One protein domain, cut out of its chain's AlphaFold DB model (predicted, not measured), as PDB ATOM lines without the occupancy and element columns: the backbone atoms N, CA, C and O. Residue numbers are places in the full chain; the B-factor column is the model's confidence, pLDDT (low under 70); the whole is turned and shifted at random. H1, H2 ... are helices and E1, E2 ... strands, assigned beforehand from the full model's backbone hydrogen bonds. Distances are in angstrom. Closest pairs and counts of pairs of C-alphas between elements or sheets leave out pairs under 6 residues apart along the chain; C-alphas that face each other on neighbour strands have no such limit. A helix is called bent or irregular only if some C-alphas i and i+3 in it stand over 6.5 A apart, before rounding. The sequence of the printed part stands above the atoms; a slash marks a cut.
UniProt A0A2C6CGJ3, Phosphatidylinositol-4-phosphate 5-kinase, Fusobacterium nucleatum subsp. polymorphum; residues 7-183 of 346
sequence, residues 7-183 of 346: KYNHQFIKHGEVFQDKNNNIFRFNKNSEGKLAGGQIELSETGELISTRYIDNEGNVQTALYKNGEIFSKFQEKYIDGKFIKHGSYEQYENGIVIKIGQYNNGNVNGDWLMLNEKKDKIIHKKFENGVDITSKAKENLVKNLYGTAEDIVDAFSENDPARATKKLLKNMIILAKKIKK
ATOM      1  N   LYS A   7     371.739 408.679 304.746       40.97
ATOM      2  CA  LYS A   7     372.065 410.103 304.916       40.97
ATOM      3  C   LYS A   7     373.270 410.207 305.845       40.97
ATOM      4  O   LYS A   7     373.176 409.794 306.997       40.97
ATOM      5  N   TYR A   8     374.361 410.788 305.358       52.09
ATOM      6  CA  TYR A   8     375.545 411.082 306.168       52.09
ATOM      7  C   TYR A   8     375.604 412.585 306.471       52.09
ATOM      8  O   TYR A   8     375.152 413.410 305.672       52.09
ATOM      9  N   ASN A   9     376.118 412.958 307.646       48.12
ATOM     10  CA  ASN A   9     376.290 414.360 308.019       48.12
ATOM     11  C   ASN A   9     377.699 414.834 307.620       48.12
ATOM     12  O   ASN A   9     378.671 414.573 308.318       48.12
ATOM     13  N   HIS A  10     377.806 415.505 306.470       50.59
ATOM     14  CA  HIS A  10     379.085 415.822 305.817       50.59
ATOM     15  C   HIS A  10     379.777 417.094 306.327       50.59
ATOM     16  O   HIS A  10     380.886 417.394 305.882       50.59
ATOM     17  N   GLN A  11     379.140 417.852 307.228       45.78
ATOM     18  CA  GLN A  11     379.628 419.170 307.660       45.78
ATOM     19  C   GLN A  11     380.936 419.121 308.474       45.78
ATOM     20  O   GLN A  11     381.545 420.163 308.683       45.78
ATOM     21  N   PHE A  12     381.408 417.932 308.868       47.84
ATOM     22  CA  PHE A  12     382.594 417.756 309.718       47.84
ATOM     23  C   PHE A  12     383.683 416.850 309.125       47.84
ATOM     24  O   PHE A  12     384.635 416.527 309.817       47.84
ATOM     25  N   ILE A  13     383.549 416.425 307.865       56.06
ATOM     26  CA  ILE A  13     384.435 415.422 307.257       56.06
ATOM     27  C   ILE A  13     385.547 416.128 306.469       56.06
ATOM     28  O   ILE A  13     385.240 416.802 305.486       56.06
ATOM     29  N   LYS A  14     386.826 415.989 306.829       59.81
ATOM     30  CA  LYS A  14     387.961 416.378 305.966       59.81
ATOM     31  C   LYS A  14     388.463 415.187 305.149       59.81
ATOM     32  O   LYS A  14     388.062 414.045 305.360       59.81
ATOM     33  N   HIS A  15     389.299 415.473 304.157       67.06
ATOM     34  CA  HIS A  15     389.871 414.453 303.284       67.06
ATOM     35  C   HIS A  15     390.692 413.438 304.089       67.06
ATOM     36  O   HIS A  15     391.564 413.832 304.859       67.06
ATOM     37  N   GLY A  16     390.411 412.148 303.905       65.31
ATOM     38  CA  GLY A  16     391.114 411.066 304.585       65.31
ATOM     39  C   GLY A  16     390.800 410.944 306.077       65.31
ATOM     40  O   GLY A  16     391.396 410.105 306.750       65.31
ATOM     41  N   GLU A  17     389.874 411.752 306.610       67.94
ATOM     42  CA  GLU A  17     389.478 411.643 308.010       67.94
ATOM     43  C   GLU A  17     388.684 410.364 308.262       67.94
ATOM     44  O   GLU A  17     387.931 409.863 307.416       67.94
ATOM     45  N   VAL A  18     388.884 409.855 309.473       72.06
ATOM     46  CA  VAL A  18     388.329 408.600 309.944       72.06
ATOM     47  C   VAL A  18     387.351 408.879 311.069       72.06
ATOM     48  O   VAL A  18     387.665 409.610 312.008       72.06
ATOM     49  N   PHE A  19     386.172 408.277 310.982       73.88
ATOM     50  CA  PHE A  19     385.089 408.452 311.940       73.88
ATOM     51  C   PHE A  19     384.630 407.104 312.464       73.88
ATOM     52  O   PHE A  19     384.710 406.102 311.757       73.88
ATOM     53  N   GLN A  20     384.121 407.099 313.691       78.56
ATOM     54  CA  GLN A  20     383.437 405.946 314.253       78.56
ATOM     55  C   GLN A  20     381.936 406.213 314.306       78.56
ATOM     56  O   GLN A  20     381.514 407.298 314.714       78.56
ATOM     57  N   ASP A  21     381.127 405.251 313.862       74.62
ATOM     58  CA  ASP A  21     379.686 405.308 314.101       74.62
ATOM     59  C   ASP A  21     379.336 404.851 315.527       74.62
ATOM     60  O   ASP A  21     380.186 404.489 316.337       74.62
ATOM     61  N   LYS A  22     378.037 404.845 315.835       75.50
ATOM     62  CA  LYS A  22     377.493 404.367 317.116       75.50
ATOM     63  C   LYS A  22     377.781 402.888 317.425       75.50
ATOM     64  O   LYS A  22     377.565 402.470 318.555       75.50
ATOM     65  N   ASN A  23     378.189 402.109 316.426       74.94
ATOM     66  CA  ASN A  23     378.555 400.703 316.546       74.94
ATOM     67  C   ASN A  23     380.086 400.524 316.513       74.94
ATOM     68  O   ASN A  23     380.554 399.410 316.307       74.94
ATOM     69  N   ASN A  24     380.856 401.610 316.666       79.69
ATOM     70  CA  ASN A  24     382.317 401.648 316.571       79.69
ATOM     71  C   ASN A  24     382.890 401.209 315.210       79.69
ATOM     72  O   ASN A  24     384.099 400.988 315.102       79.69
ATOM     73  N   ASN A  25     382.064 401.139 314.159       82.00
ATOM     74  CA  ASN A  25     382.542 400.888 312.803       82.00
ATOM     75  C   ASN A  25     383.378 402.078 312.333       82.00
ATOM     76  O   ASN A  25     383.018 403.229 312.573       82.00
ATOM     77  N   ILE A  26     384.484 401.799 311.656       80.69
ATOM     78  CA  ILE A  26     385.475 402.768 311.208       80.69
ATOM     79  C   ILE A  26     385.176 403.150 309.758       80.69
ATOM     80  O   ILE A  26     385.241 402.312 308.864       80.69
ATOM     81  N   PHE A  27     384.922 404.428 309.507       82.06
ATOM     82  CA  PHE A  27     384.660 404.964 308.176       82.06
ATOM     83  C   PHE A  27     385.769 405.903 307.767       82.06
ATOM     84  O   PHE A  27     386.070 406.837 308.506       82.06
ATOM     85  N   ARG A  28     386.303 405.724 306.563       81.69
ATOM     86  CA  ARG A  28     387.163 406.711 305.922       81.69
ATOM     87  C   ARG A  28     386.463 407.308 304.717       81.69
ATOM     88  O   ARG A  28     385.995 406.568 303.846       81.69
ATOM     89  N   PHE A  29     386.489 408.639 304.642       80.50
ATOM     90  CA  PHE A  29     386.027 409.365 303.470       80.50
ATOM     91  C   PHE A  29     387.145 410.117 302.761       80.50
ATOM     92  O   PHE A  29     387.991 410.749 303.390       80.50
ATOM     93  N   ASN A  30     387.088 410.121 301.439       78.00
ATOM     94  CA  ASN A  30     387.965 410.905 300.589       78.00
ATOM     95  C   ASN A  30     387.164 412.003 299.877       78.00
ATOM     96  O   ASN A  30     385.971 411.863 299.589       78.00
ATOM     97  N   LYS A  31     387.832 413.131 299.638       77.94
ATOM     98  CA  LYS A  31     387.275 414.331 299.004       77.94
ATOM     99  C   LYS A  31     388.141 414.806 297.838       77.94
ATOM    100  O   LYS A  31     389.351 414.634 297.877       77.94
ATOM    101  N   ASN A  32     387.560 415.439 296.831       77.44
ATOM    102  CA  ASN A  32     388.339 416.120 295.794       77.44
ATOM    103  C   ASN A  32     388.869 417.483 296.292       77.44
ATOM    104  O   ASN A  32     388.607 417.890 297.428       77.44
ATOM    105  N   SER A  33     389.591 418.204 295.429       76.62
ATOM    106  CA  SER A  33     390.133 419.546 295.705       76.62
ATOM    107  C   SER A  33     389.064 420.594 296.047       76.62
ATOM    108  O   SER A  33     389.366 421.576 296.718       76.62
ATOM    109  N   GLU A  34     387.809 420.374 295.646       79.56
ATOM    110  CA  GLU A  34     386.659 421.229 295.975       79.56
ATOM    111  C   GLU A  34     385.993 420.858 297.315       79.56
ATOM    112  O   GLU A  34     384.997 421.463 297.712       79.56
ATOM    113  N   GLY A  35     386.489 419.831 298.015       76.88
ATOM    114  CA  GLY A  35     385.929 419.365 299.285       76.88
ATOM    115  C   GLY A  35     384.649 418.523 299.164       76.88
ATOM    116  O   GLY A  35     384.023 418.227 300.192       76.88
ATOM    117  N   LYS A  36     384.262 418.106 297.949       80.56
ATOM    118  CA  LYS A  36     383.163 417.154 297.693       80.56
ATOM    119  C   LYS A  36     383.658 415.720 297.854       80.56
ATOM    120  O   LYS A  36     384.820 415.455 297.572       80.56
ATOM    121  N   LEU A  37     382.793 414.798 298.290       82.00
ATOM    122  CA  LEU A  37     383.146 413.373 298.358       82.00
ATOM    123  C   LEU A  37     383.573 412.863 296.976       82.00
ATOM    124  O   LEU A  37     382.851 413.068 296.005       82.00
ATOM    125  N   ALA A  38     384.728 412.209 296.912       82.88
ATOM    126  CA  ALA A  38     385.299 411.656 295.687       82.88
ATOM    127  C   ALA A  38     386.320 410.559 296.020       82.88
ATOM    128  O   ALA A  38     386.867 410.517 297.125       82.88
ATOM    129  N   GLY A  39     386.595 409.680 295.060       81.50
ATOM    130  CA  GLY A  39     387.520 408.563 295.208       81.50
ATOM    131  C   GLY A  39     386.974 407.446 296.099       81.50
ATOM    132  O   GLY A  39     385.763 407.307 296.298       81.50
ATOM    133  N   GLY A  40     387.886 406.636 296.636       81.44
ATOM    134  CA  GLY A  40     387.559 405.499 297.495       81.44
ATOM    135  C   GLY A  40     387.024 405.901 298.870       81.44
ATOM    136  O   GLY A  40     387.525 406.828 299.485       81.44
ATOM    137  N   GLN A  41     386.039 405.183 299.381       83.75
ATOM    138  CA  GLN A  41     385.495 405.285 300.732       83.75
ATOM    139  C   GLN A  41     385.458 403.870 301.301       83.75
ATOM    140  O   GLN A  41     385.148 402.922 300.571       83.75
ATOM    141  N   ILE A  42     385.788 403.719 302.579       84.50
ATOM    142  CA  ILE A  42     385.947 402.403 303.208       84.50
ATOM    143  C   ILE A  42     385.214 402.401 304.536       84.50
ATOM    144  O   ILE A  42     385.302 403.360 305.302       84.50
ATOM    145  N   GLU A  43     384.526 401.302 304.800       87.75
ATOM    146  CA  GLU A  43     383.879 401.011 306.067       87.75
ATOM    147  C   GLU A  43     384.421 399.688 306.602       87.75
ATOM    148  O   GLU A  43     384.309 398.644 305.951       87.75
ATOM    149  N   LEU A  44     385.006 399.738 307.793       84.75
ATOM    150  CA  LEU A  44     385.452 398.580 308.550       84.75
ATOM    151  C   LEU A  44     384.589 398.432 309.806       84.75
ATOM    152  O   LEU A  44     384.100 399.418 310.349       84.75
ATOM    153  N   SER A  45     384.436 397.212 310.304       84.94
ATOM    154  CA  SER A  45     383.853 396.960 311.619       84.94
ATOM    155  C   SER A  45     384.763 397.473 312.739       84.94
ATOM    156  O   SER A  45     385.932 397.798 312.517       84.94
ATOM    157  N   GLU A  46     384.257 397.468 313.974       81.94
ATOM    158  CA  GLU A  46     385.072 397.700 315.177       81.94
ATOM    159  C   GLU A  46     386.289 396.757 315.259       81.94
ATOM    160  O   GLU A  46     387.359 397.148 315.722       81.94
ATOM    161  N   THR A  47     386.147 395.522 314.770       82.12
ATOM    162  CA  THR A  47     387.209 394.504 314.743       82.12
ATOM    163  C   THR A  47     388.146 394.629 313.537       82.12
ATOM    164  O   THR A  47     389.063 393.817 313.382       82.12
ATOM    165  N   GLY A  48     387.940 395.636 312.681       77.81
ATOM    166  CA  GLY A  48     388.734 395.875 311.478       77.81
ATOM    167  C   GLY A  48     388.387 394.945 310.312       77.81
ATOM    168  O   GLY A  48     389.209 394.771 309.413       77.81
ATOM    169  N   GLU A  49     387.214 394.306 310.324       82.56
ATOM    170  CA  GLU A  49     386.712 393.527 309.188       82.56
ATOM    171  C   GLU A  49     386.117 394.457 308.133       82.56
ATOM    172  O   GLU A  49     385.415 395.407 308.462       82.56
ATOM    173  N   LEU A  50     386.357 394.186 306.853       84.31
ATOM    174  CA  LEU A  50     385.782 394.992 305.778       84.31
ATOM    175  C   LEU A  50     384.265 394.789 305.689       84.31
ATOM    176  O   LEU A  50     383.807 393.662 305.508       84.31
ATOM    177  N   ILE A  51     383.510 395.889 305.767       88.44
ATOM    178  CA  ILE A  51     382.047 395.921 305.638       88.44
ATOM    179  C   ILE A  51     381.652 396.408 304.247       88.44
ATOM    180  O   ILE A  51     380.853 395.765 303.561       88.44
ATOM    181  N   SER A  52     382.196 397.548 303.814       89.44
ATOM    182  CA  SER A  52     381.864 398.126 302.516       89.44
ATOM    183  C   SER A  52     383.010 398.924 301.906       89.44
ATOM    184  O   SER A  52     383.868 399.482 302.591       89.44
ATOM    185  N   THR A  53     383.006 398.977 300.578       86.75
ATOM    186  CA  THR A  53     383.829 399.896 299.798       86.75
ATOM    187  C   THR A  53     382.938 400.669 298.852       86.75
ATOM    188  O   THR A  53     382.027 400.103 298.239       86.75
ATOM    189  N   ARG A  54     383.248 401.946 298.671       88.19
ATOM    190  CA  ARG A  54     382.584 402.805 297.704       88.19
ATOM    191  C   ARG A  54     383.622 403.554 296.887       88.19
ATOM    192  O   ARG A  54     384.584 404.048 297.450       88.19
ATOM    193  N   TYR A  55     383.407 403.701 295.594       87.06
ATOM    194  CA  TYR A  55     384.157 404.641 294.771       87.06
ATOM    195  C   TYR A  55     383.199 405.693 294.224       87.06
ATOM    196  O   TYR A  55     382.154 405.320 293.698       87.06
ATOM    197  N   ILE A  56     383.534 406.976 294.364       87.69
ATOM    198  CA  ILE A  56     382.728 408.106 293.881       87.69
ATOM    199  C   ILE A  56     383.547 408.859 292.831       87.69
ATOM    200  O   ILE A  56     384.627 409.354 293.152       87.69
ATOM    201  N   ASP A  57     383.060 408.952 291.597       85.75
ATOM    202  CA  ASP A  57     383.723 409.762 290.570       85.75
ATOM    203  C   ASP A  57     383.330 411.251 290.646       85.75
ATOM    204  O   ASP A  57     382.505 411.669 291.462       85.75
ATOM    205  N   ASN A  58     383.930 412.070 289.781       82.88
ATOM    206  CA  ASN A  58     383.700 413.519 289.758       82.88
ATOM    207  C   ASN A  58     382.278 413.922 289.330       82.88
ATOM    208  O   ASN A  58     381.872 415.058 289.570       82.88
ATOM    209  N   GLU A  59     381.517 413.013 288.718       85.38
ATOM    210  CA  GLU A  59     380.121 413.233 288.327       85.38
ATOM    211  C   GLU A  59     379.140 412.809 289.437       85.38
ATOM    212  O   GLU A  59     377.926 412.966 289.295       85.38
ATOM    213  N   GLY A  60     379.646 412.285 290.561       86.81
ATOM    214  CA  GLY A  60     378.828 411.762 291.654       86.81
ATOM    215  C   GLY A  60     378.239 410.382 291.355       86.81
ATOM    216  O   GLY A  60     377.309 409.950 292.046       86.81
ATOM    217  N   ASN A  61     378.762 409.686 290.345       90.12
ATOM    218  CA  ASN A  61     378.463 408.285 290.098       90.12
ATOM    219  C   ASN A  61     379.237 407.414 291.082       90.12
ATOM    220  O   ASN A  61     380.375 407.712 291.448       90.12
ATOM    221  N   VAL A  62     378.618 406.318 291.507       90.00
ATOM    222  CA  VAL A  62     379.109 405.554 292.644       90.00
ATOM    223  C   VAL A  62     379.121 404.061 292.350       90.00
ATOM    224  O   VAL A  62     378.100 403.508 291.944       90.00
ATOM    225  N   GLN A  63     380.247 403.396 292.617       90.19
ATOM    226  CA  GLN A  63     380.339 401.936 292.682       90.19
ATOM    227  C   GLN A  63     380.411 401.534 294.145       90.19
ATOM    228  O   GLN A  63     381.340 401.941 294.836       90.19
ATOM    229  N   THR A  64     379.485 400.701 294.602       90.88
ATOM    230  CA  THR A  64     379.483 400.177 295.969       90.88
ATOM    231  C   THR A  64     379.615 398.661 295.946       90.88
ATOM    232  O   THR A  64     379.027 397.983 295.097       90.88
ATOM    233  N   ALA A  65     380.393 398.128 296.883       89.19
ATOM    234  CA  ALA A  65     380.496 396.705 297.168       89.19
ATOM    235  C   ALA A  65     380.363 396.474 298.677       89.19
ATOM    236  O   ALA A  65     380.899 397.239 299.480       89.19
ATOM    237  N   LEU A  66     379.619 395.434 299.045       91.25
ATOM    238  CA  LEU A  66     379.398 395.011 300.424       91.25
ATOM    239  C   LEU A  66     380.046 393.653 300.649       91.25
ATOM    240  O   LEU A  66     379.947 392.765 299.793       91.25
ATOM    241  N   TYR A  67     380.650 393.494 301.820       87.44
ATOM    242  CA  TYR A  67     381.477 392.347 302.156       87.44
ATOM    243  C   TYR A  67     380.926 391.597 303.356       87.44
ATOM    244  O   TYR A  67     380.345 392.165 304.281       87.44
ATOM    245  N   LYS A  68     381.125 390.283 303.330       86.00
ATOM    246  CA  LYS A  68     380.884 389.388 304.452       86.00
ATOM    247  C   LYS A  68     382.028 388.390 304.480       86.00
ATOM    248  O   LYS A  68     382.325 387.769 303.467       86.00
ATOM    249  N   ASN A  69     382.695 388.266 305.624       82.44
ATOM    250  CA  ASN A  69     383.878 387.412 305.787       82.44
ATOM    251  C   ASN A  69     385.030 387.736 304.804       82.44
ATOM    252  O   ASN A  69     385.860 386.876 304.521       82.44
ATOM    253  N   GLY A  70     385.098 388.975 304.302       78.44
ATOM    254  CA  GLY A  70     386.097 389.431 303.326       78.44
ATOM    255  C   GLY A  70     385.728 389.199 301.854       78.44
ATOM    256  O   GLY A  70     386.442 389.687 300.979       78.44
ATOM    257  N   GLU A  71     384.615 388.517 301.573       81.12
ATOM    258  CA  GLU A  71     384.112 388.276 300.218       81.12
ATOM    259  C   GLU A  71     382.960 389.218 299.870       81.12
ATOM    260  O   GLU A  71     382.138 389.558 300.727       81.12
ATOM    261  N   ILE A  72     382.868 389.614 298.599       84.62
ATOM    262  CA  ILE A  72     381.752 390.418 298.095       84.62
ATOM    263  C   ILE A  72     380.482 389.562 298.102       84.62
ATOM    264  O   ILE A  72     380.428 388.524 297.448       84.62
ATOM    265  N   PHE A  73     379.430 390.032 298.774       89.38
ATOM    266  CA  PHE A  73     378.092 389.431 298.670       89.38
ATOM    267  C   PHE A  73     377.116 390.300 297.863       89.38
ATOM    268  O   PHE A  73     376.046 389.838 297.462       89.38
ATOM    269  N   SER A  74     377.459 391.566 297.606       92.00
ATOM    270  CA  SER A  74     376.639 392.479 296.808       92.00
ATOM    271  C   SER A  74     377.496 393.572 296.171       92.00
ATOM    272  O   SER A  74     378.278 394.217 296.863       92.00
ATOM    273  N   LYS A  75     377.288 393.844 294.879       90.19
ATOM    274  CA  LYS A  75     377.919 394.937 294.116       90.19
ATOM    275  C   LYS A  75     376.829 395.717 293.385       90.19
ATOM    276  O   LYS A  75     375.954 395.120 292.766       90.19
ATOM    277  N   PHE A  76     376.821 397.042 293.487       91.94
ATOM    278  CA  PHE A  76     375.790 397.864 292.848       91.94
ATOM    279  C   PHE A  76     376.230 399.299 292.612       91.94
ATOM    280  O   PHE A  76     377.162 399.793 293.242       91.94
ATOM    281  N   GLN A  77     375.526 399.955 291.698       91.81
ATOM    282  CA  GLN A  77     375.753 401.345 291.349       91.81
ATOM    283  C   GLN A  77     374.784 402.274 292.084       91.81
ATOM    284  O   GLN A  77     373.624 401.931 292.348       91.81
ATOM    285  N   GLU A  78     375.267 403.463 292.425       92.69
ATOM    286  CA  GLU A  78     374.488 404.525 293.053       92.69
ATOM    287  C   GLU A  78     374.792 405.877 292.391       92.69
ATOM    288  O   GLU A  78     375.782 406.043 291.677       92.69
ATOM    289  N   LYS A  79     373.939 406.863 292.659       90.50
ATOM    290  CA  LYS A  79     374.234 408.282 292.462       90.50
ATOM    291  C   LYS A  79     374.244 408.977 293.810       90.50
ATOM    292  O   LYS A  79     373.380 408.708 294.651       90.50
ATOM    293  N   TYR A  80     375.206 409.867 294.002       87.44
ATOM    294  CA  TYR A  80     375.278 410.727 295.169       87.44
ATOM    295  C   TYR A  80     374.643 412.084 294.852       87.44
ATOM    296  O   TYR A  80     375.192 412.877 294.093       87.44
ATOM    297  N   ILE A  81     373.456 412.332 295.409       81.75
ATOM    298  CA  ILE A  81     372.638 413.521 295.133       81.75
ATOM    299  C   ILE A  81     372.149 414.085 296.470       81.75
ATOM    300  O   ILE A  81     371.594 413.351 297.290       81.75
ATOM    301  N   ASP A  82     372.369 415.380 296.710       81.44
ATOM    302  CA  ASP A  82     371.904 416.111 297.902       81.44
ATOM    303  C   ASP A  82     372.215 415.412 299.240       81.44
ATOM    304  O   ASP A  82     371.372 415.292 300.138       81.44
ATOM    305  N   GLY A  83     373.443 414.903 299.380       78.81
ATOM    306  CA  GLY A  83     373.889 414.244 300.609       78.81
ATOM    307  C   GLY A  83     373.374 412.816 300.798       78.81
ATOM    308  O   GLY A  83     373.472 412.282 301.908       78.81
ATOM    309  N   LYS A  84     372.792 412.205 299.759       83.94
ATOM    310  CA  LYS A  84     372.203 410.864 299.808       83.94
ATOM    311  C   LYS A  84     372.730 409.988 298.683       83.94
ATOM    312  O   LYS A  84     372.830 410.422 297.539       83.94
ATOM    313  N   PHE A  85     372.978 408.727 299.014       88.31
ATOM    314  CA  PHE A  85     373.238 407.683 298.030       88.31
ATOM    315  C   PHE A  85     371.917 407.049 297.595       88.31
ATOM    316  O   PHE A  85     371.082 406.687 298.431       88.31
ATOM    317  N   ILE A  86     371.705 406.964 296.285       90.69
ATOM    318  CA  ILE A  86     370.492 406.412 295.682       90.69
ATOM    319  C   ILE A  86     370.911 405.364 294.657       90.69
ATOM    320  O   ILE A  86     371.564 405.703 293.672       90.69
ATOM    321  N   LYS A  87     370.502 404.104 294.852       92.44
ATOM    322  CA  LYS A  87     370.768 403.025 293.888       92.44
ATOM    323  C   LYS A  87     370.272 403.403 292.492       92.44
ATOM    324  O   LYS A  87     369.110 403.771 292.313       92.44
ATOM    325  N   HIS A  88     371.149 403.305 291.507       91.62
ATOM    326  CA  HIS A  88     370.873 403.653 290.118       91.62
ATOM    327  C   HIS A  88     371.890 402.921 289.244       91.62
ATOM    328  O   HIS A  88     373.077 402.987 289.528       91.62
ATOM    329  N   GLY A  89     371.450 402.242 288.188       89.69
ATOM    330  CA  GLY A  89     372.313 401.410 287.350       89.69
ATOM    331  C   GLY A  89     372.315 399.943 287.782       89.69
ATOM    332  O   GLY A  89     371.283 399.412 288.193       89.69
ATOM    333  N   SER A  90     373.446 399.259 287.621       89.44
ATOM    334  CA  SER A  90     373.546 397.807 287.810       89.44
ATOM    335  C   SER A  90     373.476 397.354 289.274       89.44
ATOM    336  O   SER A  90     373.839 398.076 290.203       89.44
ATOM    337  N   TYR A  91     373.006 396.122 289.468       91.75
ATOM    338  CA  TYR A  91     372.996 395.414 290.744       91.75
ATOM    339  C   TYR A  91     373.350 393.944 290.535       91.75
ATOM    340  O   TYR A  91     372.831 393.303 289.618       91.75
ATOM    341  N   GLU A  92     374.179 393.411 291.424       89.88
ATOM    342  CA  GLU A  92     374.633 392.027 291.453       89.88
ATOM    343  C   GLU A  92     374.677 391.539 292.912       89.88
ATOM    344  O   GLU A  92     375.152 392.243 293.806       89.88
ATOM    345  N   GLN A  93     374.185 390.326 293.153       91.44
ATOM    346  CA  GLN A  93     374.260 389.636 294.439       91.44
ATOM    347  C   GLN A  93     374.993 388.314 294.265       91.44
ATOM    348  O   GLN A  93     374.758 387.588 293.294       91.44
ATOM    349  N   TYR A  94     375.825 387.998 295.245       86.56
ATOM    350  CA  TYR A  94     376.743 386.876 295.215       86.56
ATOM    351  C   TYR A  94     376.489 385.942 296.397       86.56
ATOM    352  O   TYR A  94     376.123 386.380 297.489       86.56
ATOM    353  N   GLU A  95     376.723 384.655 296.178       83.75
ATOM    354  CA  GLU A  95     376.756 383.626 297.209       83.75
ATOM    355  C   GLU A  95     377.916 382.674 296.903       83.75
ATOM    356  O   GLU A  95     377.946 382.060 295.836       83.75
ATOM    357  N   ASN A  96     378.890 382.581 297.813       75.56
ATOM    358  CA  ASN A  96     380.125 381.800 297.644       75.56
ATOM    359  C   ASN A  96     380.845 382.111 296.312       75.56
ATOM    360  O   ASN A  96     381.211 381.214 295.553       75.56
ATOM    361  N   GLY A  97     380.953 383.401 295.971       72.44
ATOM    362  CA  GLY A  97     381.553 383.875 294.718       72.44
ATOM    363  C   GLY A  97     380.715 383.648 293.451       72.44
ATOM    364  O   GLY A  97     381.139 384.044 292.366       72.44
ATOM    365  N   ILE A  98     379.524 383.047 293.554       75.31
ATOM    366  CA  ILE A  98     378.613 382.823 292.426       75.31
ATOM    367  C   ILE A  98     377.572 383.938 292.391       75.31
ATOM    368  O   ILE A  98     376.897 384.194 293.384       75.31
ATOM    369  N   VAL A  99     377.387 384.576 291.233       79.69
ATOM    370  CA  VAL A  99     376.310 385.554 291.041       79.69
ATOM    371  C   VAL A  99     374.961 384.832 291.031       79.69
ATOM    372  O   VAL A  99     374.668 384.065 290.117       79.69
ATOM    373  N   ILE A 100     374.128 385.104 292.034       84.44
ATOM    374  CA  ILE A 100     372.802 384.486 292.196       84.44
ATOM    375  C   ILE A 100     371.658 385.414 291.797       84.44
ATOM    376  O   ILE A 100     370.538 384.957 291.581       84.44
ATOM    377  N   LYS A 101     371.913 386.721 291.687       89.75
ATOM    378  CA  LYS A 101     370.901 387.703 291.299       89.75
ATOM    379  C   LYS A 101     371.534 388.892 290.612       89.75
ATOM    380  O   LYS A 101     372.544 389.412 291.070       89.75
ATOM    381  N   ILE A 102     370.896 389.342 289.543       88.38
ATOM    382  CA  ILE A 102     371.278 390.532 288.795       88.38
ATOM    383  C   ILE A 102     370.044 391.325 288.401       88.38
ATOM    384  O   ILE A 102     368.967 390.767 288.179       88.38
ATOM    385  N   GLY A 103     370.213 392.631 288.291       89.44
ATOM    386  CA  GLY A 103     369.150 393.523 287.870       89.44
ATOM    387  C   GLY A 103     369.637 394.952 287.750       89.44
ATOM    388  O   GLY A 103     370.842 395.222 287.723       89.44
ATOM    389  N   GLN A 104     368.682 395.868 287.661       90.38
ATOM    390  CA  GLN A 104     368.960 397.289 287.539       90.38
ATOM    391  C   GLN A 104     368.044 398.101 288.447       90.38
ATOM    392  O   GLN A 104     366.885 397.751 288.680       90.38
ATOM    393  N   TYR A 105     368.576 399.210 288.943       92.12
ATOM    394  CA  TYR A 105     367.823 400.230 289.649       92.12
ATOM    395  C   TYR A 105     367.718 401.495 288.802       92.12
ATOM    396  O   TYR A 105     368.674 401.898 288.146       92.12
ATOM    397  N   ASN A 106     366.574 402.162 288.874       91.25
ATOM    398  CA  ASN A 106     366.377 403.512 288.375       91.25
ATOM    399  C   ASN A 106     365.885 404.390 289.530       91.25
ATOM    400  O   ASN A 106     364.761 404.227 290.007       91.25
ATOM    401  N   ASN A 107     366.743 405.298 290.001       89.38
ATOM    402  CA  ASN A 107     366.439 406.242 291.086       89.38
ATOM    403  C   ASN A 107     365.842 405.570 292.340       89.38
ATOM    404  O   ASN A 107     364.838 406.017 292.891       89.38
ATOM    405  N   GLY A 108     366.465 404.480 292.785       90.44
ATOM    406  CA  GLY A 108     366.064 403.701 293.959       90.44
ATOM    407  C   GLY A 108     365.040 402.603 293.671       90.44
ATOM    408  O   GLY A 108     364.934 401.655 294.447       90.44
ATOM    409  N   ASN A 109     364.350 402.652 292.531       92.00
ATOM    410  CA  ASN A 109     363.340 401.660 292.175       92.00
ATOM    411  C   ASN A 109     363.946 400.520 291.358       92.00
ATOM    412  O   ASN A 109     364.750 400.765 290.461       92.00
ATOM    413  N   VAL A 110     363.533 399.278 291.620       91.94
ATOM    414  CA  VAL A 110     363.864 398.154 290.733       91.94
ATOM    415  C   VAL A 110     363.296 398.424 289.339       91.94
ATOM    416  O   VAL A 110     362.153 398.858 289.196       91.94
ATOM    417  N   ASN A 111     364.100 398.216 288.307       90.75
ATOM    418  CA  ASN A 111     363.723 398.524 286.936       90.75
ATOM    419  C   ASN A 111     364.359 397.535 285.957       90.75
ATOM    420  O   ASN A 111     365.376 396.914 286.268       90.75
ATOM    421  N   GLY A 112     363.768 397.406 284.773       86.50
ATOM    422  CA  GLY A 112     364.260 396.529 283.721       86.50
ATOM    423  C   GLY A 112     364.113 395.051 284.070       86.50
ATOM    424  O   GLY A 112     363.262 394.652 284.869       86.50
ATOM    425  N   ASP A 113     364.938 394.230 283.435       85.19
ATOM    426  CA  ASP A 113     364.948 392.791 283.659       85.19
ATOM    427  C   ASP A 113     365.787 392.413 284.889       85.19
ATOM    428  O   ASP A 113     366.896 392.903 285.105       85.19
ATOM    429  N   TRP A 114     365.242 391.501 285.684       88.38
ATOM    430  CA  TRP A 114     365.843 390.934 286.882       88.38
ATOM    431  C   TRP A 114     365.923 389.424 286.726       88.38
ATOM    432  O   TRP A 114     364.920 388.765 286.449       88.38
ATOM    433  N   LEU A 115     367.116 388.876 286.923       84.69
ATOM    434  CA  LEU A 115     367.377 387.442 286.850       84.69
ATOM    435  C   LEU A 115     367.879 386.970 288.202       84.69
ATOM    436  O   LEU A 115     368.755 387.593 288.797       84.69
ATOM    437  N   MET A 116     367.310 385.877 288.689       86.75
ATOM    438  CA  MET A 116     367.616 385.294 289.989       86.75
ATOM    439  C   MET A 116     367.698 383.787 289.849       86.75
ATOM    440  O   MET A 116     366.893 383.200 289.133       86.75
ATOM    441  N   LEU A 117     368.608 383.149 290.566       78.25
ATOM    442  CA  LEU A 117     368.491 381.725 290.829       78.25
ATOM    443  C   LEU A 117     367.420 381.500 291.901       78.25
ATOM    444  O   LEU A 117     367.248 382.318 292.807       78.25
ATOM    445  N   ASN A 118     366.665 380.412 291.781       79.31
ATOM    446  CA  ASN A 118     365.801 379.960 292.867       79.31
ATOM    447  C   ASN A 118     366.635 379.403 294.038       79.31
ATOM    448  O   ASN A 118     367.843 379.220 293.924       79.31
ATOM    449  N   GLU A 119     365.982 379.081 295.157       83.69
ATOM    450  CA  GLU A 119     366.661 378.585 296.367       83.69
ATOM    451  C   GLU A 119     367.499 377.321 296.121       83.69
ATOM    452  O   GLU A 119     368.585 377.175 296.674       83.69
ATOM    453  N   LYS A 120     367.023 376.430 295.242       77.19
ATOM    454  CA  LYS A 120     367.736 375.204 294.851       77.19
ATOM    455  C   LYS A 120     368.872 375.443 293.851       77.19
ATOM    456  O   LYS A 120     369.625 374.516 293.574       77.19
ATOM    457  N   LYS A 121     368.997 376.660 293.309       74.50
ATOM    458  CA  LYS A 121     369.971 377.062 292.278       74.50
ATOM    459  C   LYS A 121     369.916 376.218 291.002       74.50
ATOM    460  O   LYS A 121     370.896 376.129 290.267       74.50
ATOM    461  N   ASP A 122     368.757 375.632 290.725       69.62
ATOM    462  CA  ASP A 122     368.514 374.768 289.570       69.62
ATOM    463  C   ASP A 122     367.680 375.468 288.483       69.62
ATOM    464  O   ASP A 122     367.619 374.995 287.353       69.62
ATOM    465  N   LYS A 123     367.069 376.625 288.781       71.69
ATOM    466  CA  LYS A 123     366.244 377.392 287.833       71.69
ATOM    467  C   LYS A 123     366.555 378.881 287.875       71.69
ATOM    468  O   LYS A 123     366.681 379.470 288.947       71.69
ATOM    469  N   ILE A 124     366.572 379.504 286.694       74.69
ATOM    470  CA  ILE A 124     366.564 380.964 286.560       74.69
ATOM    471  C   ILE A 124     365.115 381.457 286.614       74.69
ATOM    472  O   ILE A 124     364.274 381.087 285.797       74.69
ATOM    473  N   ILE A 125     364.846 382.337 287.567       81.56
ATOM    474  CA  ILE A 125     363.643 383.147 287.679       81.56
ATOM    475  C   ILE A 125     363.918 384.479 286.985       81.56
ATOM    476  O   ILE A 125     364.852 385.198 287.342       81.56
ATOM    477  N   HIS A 126     363.068 384.829 286.025       84.19
ATOM    478  CA  HIS A 126     363.071 386.143 285.392       84.19
ATOM    479  C   HIS A 126     361.865 386.965 285.844       84.19
ATOM    480  O   HIS A 126     360.738 386.467 285.894       84.19
ATOM    481  N   LYS A 127     362.122 388.232 286.166       86.38
ATOM    482  CA  LYS A 127     361.113 389.255 286.420       86.38
ATOM    483  C   LYS A 127     361.418 390.501 285.608       86.38
ATOM    484  O   LYS A 127     362.583 390.834 285.414       86.38
ATOM    485  N   LYS A 128     360.382 391.224 285.197       86.38
ATOM    486  CA  LYS A 128     360.529 392.537 284.569       86.38
ATOM    487  C   LYS A 128     359.833 393.595 285.404       86.38
ATOM    488  O   LYS A 128     358.676 393.418 285.778       86.38
ATOM    489  N   PHE A 129     360.535 394.688 285.664       89.31
ATOM    490  CA  PHE A 129     360.035 395.807 286.444       89.31
ATOM    491  C   PHE A 129     360.057 397.106 285.647       89.31
ATOM    492  O   PHE A 129     360.961 397.342 284.845       89.31
ATOM    493  N   GLU A 130     359.094 397.972 285.931       90.25
ATOM    494  CA  GLU A 130     359.060 399.349 285.451       90.25
ATOM    495  C   GLU A 130     358.817 400.276 286.641       90.25
ATOM    496  O   GLU A 130     357.769 400.230 287.281       90.25
ATOM    497  N   ASN A 131     359.838 401.060 286.994       89.19
ATOM    498  CA  ASN A 131     359.859 401.981 288.131       89.19
ATOM    499  C   ASN A 131     359.292 401.374 289.430       89.19
ATOM    500  O   ASN A 131     358.523 402.004 290.152       89.19
ATOM    501  N   GLY A 132     359.696 400.144 289.744       91.19
ATOM    502  CA  GLY A 132     359.297 399.432 290.958       91.19
ATOM    503  C   GLY A 132     358.061 398.545 290.808       91.19
ATOM    504  O   GLY A 132     357.780 397.760 291.712       91.19
ATOM    505  N   VAL A 133     357.345 398.620 289.685       91.44
ATOM    506  CA  VAL A 133     356.147 397.812 289.423       91.44
ATOM    507  C   VAL A 133     356.531 396.531 288.690       91.44
ATOM    508  O   VAL A 133     357.185 396.590 287.654       91.44
ATOM    509  N   ASP A 134     356.124 395.371 289.214       91.69
ATOM    510  CA  ASP A 134     356.309 394.073 288.550       91.69
ATOM    511  C   ASP A 134     355.354 393.971 287.347       91.69
ATOM    512  O   ASP A 134     354.134 393.904 287.502       91.69
ATOM    513  N   ILE A 135     355.915 393.976 286.138       87.25
ATOM    514  CA  ILE A 135     355.189 393.874 284.865       87.25
ATOM    515  C   ILE A 135     355.446 392.531 284.166       87.25
ATOM    516  O   ILE A 135     355.190 392.384 282.969       87.25
ATOM    517  N   THR A 136     355.945 391.530 284.902       81.75
ATOM    518  CA  THR A 136     356.408 390.250 284.345       81.75
ATOM    519  C   THR A 136     355.342 389.552 283.501       81.75
ATOM    520  O   THR A 136     355.651 389.070 282.415       81.75
ATOM    521  N   SER A 137     354.079 389.534 283.936       75.25
ATOM    522  CA  SER A 137     352.992 388.884 283.187       75.25
ATOM    523  C   SER A 137     352.773 389.496 281.799       75.25
ATOM    524  O   SER A 137     352.566 388.756 280.846       75.25
ATOM    525  N   LYS A 138     352.906 390.824 281.664       64.12
ATOM    526  CA  LYS A 138     352.815 391.539 280.377       64.12
ATOM    527  C   LYS A 138     354.070 391.341 279.521       64.12
ATOM    528  O   LYS A 138     354.016 391.351 278.298       64.12
ATOM    529  N   ALA A 139     355.222 391.158 280.167       57.34
ATOM    530  CA  ALA A 139     356.505 390.957 279.500       57.34
ATOM    531  C   ALA A 139     356.707 389.528 278.971       57.34
ATOM    532  O   ALA A 139     357.437 389.345 277.995       57.34
ATOM    533  N   LYS A 140     356.065 388.526 279.594       57.69
ATOM    534  CA  LYS A 140     356.160 387.110 279.207       57.69
ATOM    535  C   LYS A 140     355.797 386.873 277.736       57.69
ATOM    536  O   LYS A 140     356.498 386.102 277.094       57.69
ATOM    537  N   GLU A 141     354.823 387.581 277.163       50.59
ATOM    538  CA  GLU A 141     354.450 387.425 275.740       50.59
ATOM    539  C   GLU A 141     355.589 387.778 274.760       50.59
ATOM    540  O   GLU A 141     355.749 387.128 273.727       50.59
ATOM    541  N   ASN A 142     356.446 388.746 275.108       46.38
ATOM    542  CA  ASN A 142     357.587 389.168 274.283       46.38
ATOM    543  C   ASN A 142     358.894 388.446 274.641       46.38
ATOM    544  O   ASN A 142     359.768 388.257 273.792       46.38
ATOM    545  N   LEU A 143     359.038 388.038 275.903       47.38
ATOM    546  CA  LEU A 143     360.173 387.257 276.376       47.38
ATOM    547  C   LEU A 143     360.128 385.830 275.823       47.38
ATOM    548  O   LEU A 143     361.164 385.306 275.424       47.38
ATOM    549  N   VAL A 144     358.932 385.229 275.741       46.03
ATOM    550  CA  VAL A 144     358.753 383.873 275.215       46.03
ATOM    551  C   VAL A 144     359.296 383.755 273.786       46.03
ATOM    552  O   VAL A 144     360.075 382.855 273.498       46.03
ATOM    553  N   LYS A 145     359.052 384.749 272.927       44.91
ATOM    554  CA  LYS A 145     359.593 384.781 271.555       44.91
ATOM    555  C   LYS A 145     361.121 384.931 271.452       44.91
ATOM    556  O   LYS A 145     361.691 384.475 270.470       44.91
ATOM    557  N   ASN A 146     361.787 385.549 272.434       46.16
ATOM    558  CA  ASN A 146     363.218 385.903 272.356       46.16
ATOM    559  C   ASN A 146     364.142 385.061 273.257       46.16
ATOM    560  O   ASN A 146     365.353 385.028 273.025       46.16
ATOM    561  N   LEU A 147     363.600 384.416 274.297       43.22
ATOM    562  CA  LEU A 147     364.323 383.478 275.164       43.22
ATOM    563  C   LEU A 147     364.065 382.009 274.807       43.22
ATOM    564  O   LEU A 147     364.943 381.190 275.044       43.22
ATOM    565  N   TYR A 148     362.896 381.666 274.249       43.56
ATOM    566  CA  TYR A 148     362.458 380.270 274.098       43.56
ATOM    567  C   TYR A 148     362.609 379.729 272.672       43.56
ATOM    568  O   TYR A 148     362.115 378.648 272.374       43.56
ATOM    569  N   GLY A 149     363.396 380.409 271.828       42.12
ATOM    570  CA  GLY A 149     364.021 379.774 270.660       42.12
ATOM    571  C   GLY A 149     364.980 378.632 271.037       42.12
ATOM    572  O   GLY A 149     365.459 377.929 270.161       42.12
ATOM    573  N   THR A 150     365.231 378.435 272.335       43.97
ATOM    574  CA  THR A 150     365.899 377.265 272.910       43.97
ATOM    575  C   THR A 150     365.149 376.814 274.171       43.97
ATOM    576  O   THR A 150     365.695 376.802 275.275       43.97
ATOM    577  N   ALA A 151     363.860 376.476 274.048       39.56
ATOM    578  CA  ALA A 151     363.190 375.676 275.079       39.56
ATOM    579  C   ALA A 151     363.903 374.318 275.283       39.56
ATOM    580  O   ALA A 151     363.899 373.786 276.391       39.56
ATOM    581  N   GLU A 152     364.605 373.830 274.255       46.06
ATOM    582  CA  GLU A 152     365.476 372.650 274.299       46.06
ATOM    583  C   GLU A 152     366.656 372.820 275.280       46.06
ATOM    584  O   GLU A 152     366.950 371.912 276.045       46.06
ATOM    585  N   ASP A 153     367.255 374.012 275.419       45.00
ATOM    586  CA  ASP A 153     368.475 374.172 276.231       45.00
ATOM    587  C   ASP A 153     368.275 374.084 277.749       45.00
ATOM    588  O   ASP A 153     369.206 373.701 278.470       45.00
ATOM    589  N   ILE A 154     367.098 374.486 278.237       44.53
ATOM    590  CA  ILE A 154     366.740 374.417 279.659       44.53
ATOM    591  C   ILE A 154     366.214 373.021 279.992       44.53
ATOM    592  O   ILE A 154     366.548 372.508 281.052       44.53
ATOM    593  N   VAL A 155     365.449 372.394 279.093       45.09
ATOM    594  CA  VAL A 155     364.960 371.017 279.272       45.09
ATOM    595  C   VAL A 155     366.123 370.017 279.233       45.09
ATOM    596  O   VAL A 155     366.199 369.158 280.109       45.09
ATOM    597  N   ASP A 156     367.103 370.206 278.344       45.44
ATOM    598  CA  ASP A 156     368.292 369.348 278.268       45.44
ATOM    599  C   ASP A 156     369.197 369.468 279.499       45.44
ATOM    600  O   ASP A 156     369.805 368.482 279.909       45.44
ATOM    601  N   ALA A 157     369.249 370.639 280.148       43.03
ATOM    602  CA  ALA A 157     370.003 370.818 281.392       43.03
ATOM    603  C   ALA A 157     369.465 369.947 282.543       43.03
ATOM    604  O   ALA A 157     370.218 369.608 283.448       43.03
ATOM    605  N   PHE A 158     368.181 369.570 282.501       44.09
ATOM    606  CA  PHE A 158     367.566 368.641 283.455       44.09
ATOM    607  C   PHE A 158     367.599 367.179 282.988       44.09
ATOM    608  O   PHE A 158     367.269 366.295 283.775       44.09
ATOM    609  N   SER A 159     367.983 366.919 281.732       48.56
ATOM    610  CA  SER A 159     368.180 365.560 281.205       48.56
ATOM    611  C   SER A 159     369.568 364.987 281.521       48.56
ATOM    612  O   SER A 159     369.781 363.779 281.422       48.56
ATOM    613  N   GLU A 160     370.520 365.836 281.927       52.94
ATOM    614  CA  GLU A 160     371.857 365.410 282.330       52.94
ATOM    615  C   GLU A 160     371.833 364.902 283.786       52.94
ATOM    616  O   GLU A 160     371.542 365.652 284.716       52.94
ATOM    617  N   ASN A 161     372.212 363.638 284.008       57.47
ATOM    618  CA  ASN A 161     372.392 363.022 285.338       57.47
ATOM    619  C   ASN A 161     373.558 363.634 286.160       57.47
ATOM    620  O   ASN A 161     374.029 363.020 287.116       57.47
ATOM    621  N   ASP A 162     374.050 364.817 285.785       65.31
ATOM    622  CA  ASP A 162     375.164 365.524 286.418       65.31
ATOM    623  C   ASP A 162     374.727 366.944 286.836       65.31
ATOM    624  O   ASP A 162     374.772 367.891 286.037       65.31
ATOM    625  N   PRO A 163     374.329 367.120 288.109       61.50
ATOM    626  CA  PRO A 163     373.916 368.410 288.651       61.50
ATOM    627  C   PRO A 163     374.963 369.521 288.483       61.50
ATOM    628  O   PRO A 163     374.598 370.679 288.280       61.50
ATOM    629  N   ALA A 164     376.261 369.199 288.521       61.25
ATOM    630  CA  ALA A 164     377.318 370.204 288.416       61.25
ATOM    631  C   ALA A 164     377.381 370.811 287.006       61.25
ATOM    632  O   ALA A 164     377.552 372.026 286.834       61.25
ATOM    633  N   ARG A 165     377.195 369.974 285.982       65.38
ATOM    634  CA  ARG A 165     377.164 370.401 284.581       65.38
ATOM    635  C   ARG A 165     375.927 371.246 284.273       65.38
ATOM    636  O   ARG A 165     376.065 372.313 283.661       65.38
ATOM    637  N   ALA A 166     374.766 370.847 284.794       62.00
ATOM    638  CA  ALA A 166     373.526 371.616 284.714       62.00
ATOM    639  C   ALA A 166     373.679 373.021 285.330       62.00
ATOM    640  O   ALA A 166     373.368 374.025 284.682       62.00
ATOM    641  N   THR A 167     374.258 373.124 286.536       64.12
ATOM    642  CA  THR A 167     374.533 374.414 287.195       64.12
ATOM    643  C   THR A 167     375.491 375.283 286.375       64.12
ATOM    644  O   THR A 167     375.243 376.477 286.193       64.12
ATOM    645  N   LYS A 168     376.560 374.712 285.804       66.62
ATOM    646  CA  LYS A 168     377.497 375.461 284.949       66.62
ATOM    647  C   LYS A 168     376.818 376.005 283.685       66.62
ATOM    648  O   LYS A 168     377.062 377.157 283.310       66.62
ATOM    649  N   LYS A 169     375.945 375.214 283.044       68.19
ATOM    650  CA  LYS A 169     375.145 375.648 281.883       68.19
ATOM    651  C   LYS A 169     374.195 376.786 282.272       68.19
ATOM    652  O   LYS A 169     374.137 377.799 281.571       68.19
ATOM    653  N   LEU A 170     373.532 376.671 283.424       68.06
ATOM    654  CA  LEU A 170     372.642 377.699 283.966       68.06
ATOM    655  C   LEU A 170     373.374 379.030 284.190       68.06
ATOM    656  O   LEU A 170     372.918 380.072 283.723       68.06
ATOM    657  N   LEU A 171     374.549 378.995 284.823       67.50
ATOM    658  CA  LEU A 171     375.375 380.183 285.062       67.50
ATOM    659  C   LEU A 171     375.845 380.835 283.758       67.50
ATOM    660  O   LEU A 171     375.761 382.054 283.607       67.50
ATOM    661  N   LYS A 172     376.273 380.034 282.774       69.06
ATOM    662  CA  LYS A 172     376.638 380.538 281.440       69.06
ATOM    663  C   LYS A 172     375.464 381.274 280.788       69.06
ATOM    664  O   LYS A 172     375.646 382.377 280.268       69.06
ATOM    665  N   ASN A 173     374.263 380.703 280.857       68.12
ATOM    666  CA  ASN A 173     373.051 381.319 280.318       68.12
ATOM    667  C   ASN A 173     372.687 382.601 281.071       68.12
ATOM    668  O   ASN A 173     372.380 383.613 280.440       68.12
ATOM    669  N   MET A 174     372.804 382.600 282.400       70.56
ATOM    670  CA  MET A 174     372.603 383.794 283.218       70.56
ATOM    671  C   MET A 174     373.563 384.918 282.813       70.56
ATOM    672  O   MET A 174     373.112 386.045 282.641       70.56
ATOM    673  N   ILE A 175     374.845 384.628 282.555       67.56
ATOM    674  CA  ILE A 175     375.829 385.613 282.068       67.56
ATOM    675  C   ILE A 175     375.461 386.139 280.672       67.56
ATOM    676  O   ILE A 175     375.570 387.339 280.415       67.56
ATOM    677  N   ILE A 176     375.023 385.275 279.754       68.56
ATOM    678  CA  ILE A 176     374.592 385.692 278.407       68.56
ATOM    679  C   ILE A 176     373.388 386.634 278.504       68.56
ATOM    680  O   ILE A 176     373.373 387.695 277.873       68.56
ATOM    681  N   LEU A 177     372.397 386.277 279.321       69.00
ATOM    682  CA  LEU A 177     371.227 387.111 279.557       69.00
ATOM    683  C   LEU A 177     371.613 388.415 280.267       69.00
ATOM    684  O   LEU A 177     371.180 389.478 279.838       69.00
ATOM    685  N   ALA A 178     372.517 388.371 281.248       67.50
ATOM    686  CA  ALA A 178     373.085 389.551 281.900       67.50
ATOM    687  C   ALA A 178     373.711 390.513 280.886       67.50
ATOM    688  O   ALA A 178     373.461 391.715 280.925       67.50
ATOM    689  N   LYS A 179     374.499 389.993 279.936       68.25
ATOM    690  CA  LYS A 179     375.101 390.789 278.858       68.25
ATOM    691  C   LYS A 179     374.042 391.432 277.960       68.25
ATOM    692  O   LYS A 179     374.251 392.556 277.513       68.25
ATOM    693  N   LYS A 180     372.908 390.763 277.712       67.56
ATOM    694  CA  LYS A 180     371.758 391.368 277.015       67.56
ATOM    695  C   LYS A 180     371.118 392.474 277.863       67.56
ATOM    696  O   LYS A 180     370.839 393.541 277.328       67.56
ATOM    697  N   ILE A 181     370.963 392.264 279.172       66.31
ATOM    698  CA  ILE A 181     370.427 393.257 280.120       66.31
ATOM    699  C   ILE A 181     371.316 394.503 280.203       66.31
ATOM    700  O   ILE A 181     370.810 395.623 280.184       66.31
ATOM    701  N   LYS A 182     372.647 394.342 280.198       62.25
ATOM    702  CA  LYS A 182     373.611 395.460 280.159       62.25
ATOM    703  C   LYS A 182     373.452 396.364 278.920       62.25
ATOM    704  O   LYS A 182     373.995 397.462 278.922       62.25
ATOM    705  N   LYS A 183     372.700 395.940 277.894       61.31
ATOM    706  CA  LYS A 183     372.359 396.730 276.695       61.31
ATOM    707  C   LYS A 183     370.956 397.380 276.741       61.31
ATOM    708  O   LYS A 183     370.509 397.890 275.719       61.31
TER     709      LYS A 183
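Overview. This is residues 7 to 183 of the 346 residues of the protein "Phosphatidylinositol-4-phosphate 5-kinase" of Fusobacterium nucleatum subsp. polymorphum (UniProt A0A2C6CGJ3). One long, twisted wall of ten strands, E1 to E10, laid side by side in chain order, runs along much of the longest axis. At its E10 end the bent helix H1 turns, and H2 folds back over E8 and E9 on one face, while E1 to E6 have no named helix over them. The printed part has 177 residues, with ten named strands and then two named helices; the class is mixed, helices and strands. The antiparallel sheet, in the order E1 to E10, is a meander, each strand the antiparallel neighbour of the one before, and with H2 on one face it makes two layers. The whole is loose, with a radius of gyration of the C-alphas of 19.8 A, and elongated, spanning 60 by 34 by 25 A.

Arrangement. Start at residues 18 to 20, edge strand E1, where N 19 is 2.9 A from O 27 of E2, residues 26 to 28. Each strand forms a hairpin with the next, and these N and O pairs are within hydrogen-bond range: N 26 and O 44 of E3, residues 39 to 44, 2.7 A; N 41 and O 54 of E4, residues 50 to 56, 2.7 A; N 55 and O 63 of E5, residues 61 to 68, 2.8 A. Continue with N 64 and O 76 of E6, residues 71 to 81, 2.8 A; N 79 and O 86 of E7, residues 84 to 95, 2.8 A; N 91 and O 103 of E8, residues 98 to 106, 2.9 A. Then come N 102 and O 115 of E9, residues 109 to 117, 2.9 A, and N 114 and O 127 of edge strand E10, residues 124 to 130, 2.8 A. E7 bends by 86 degrees at residue 89, and E9 by 90 degrees at residue 112. By its hydrogen bonds H1, residues 136 to 159, was assigned as one helix, but it is bent, with C-alphas 149 and 152 8.1 A apart; its arms H1a, residues 136 to 149, and H1b, residues 152 to 159, are about perpendicular at 87 degrees. H1a is on the sheet over E10, and their closest C-alphas, Lys 128 and Thr 136, are 4.7 A apart. H2, residues 163 to 181, is on the same face, along the strands, with a height over the sheet of 8.6 A; its closest C-alphas with E9 are Ile 181 and Asp 113, 6.5 A. H1b and H2, a helical hairpin, touch through residues 165 to 170 of H2 alone, the closest C-alphas being Ala 157 and Ala 166, 4.9 A, at a shallow tilt of 24 degrees, opposite ways. Every O i to N i+4 pair is within hydrogen-bond range in H2, against 5 of 10 in H1a and 3 of 4 in H1b.

Along the chain. Find C-alpha 18 at (388.329, 408.600, 309.944), where E1 begins. E6 is 28.2 A from first to last C-alpha, E7 27.7 A and H2 26.5 A. H2 ends at C-alpha 181, (370.427, 393.257, 280.120).

Size, cuts and confidence. The C-alphas farthest apart, Phe 12 and Ser 159, are 61.2 A apart. The printed part has no cut and no long link. Look for pLDDT under 70 at residues 7 to 17, 122, 138 to 173 and 175 to 183.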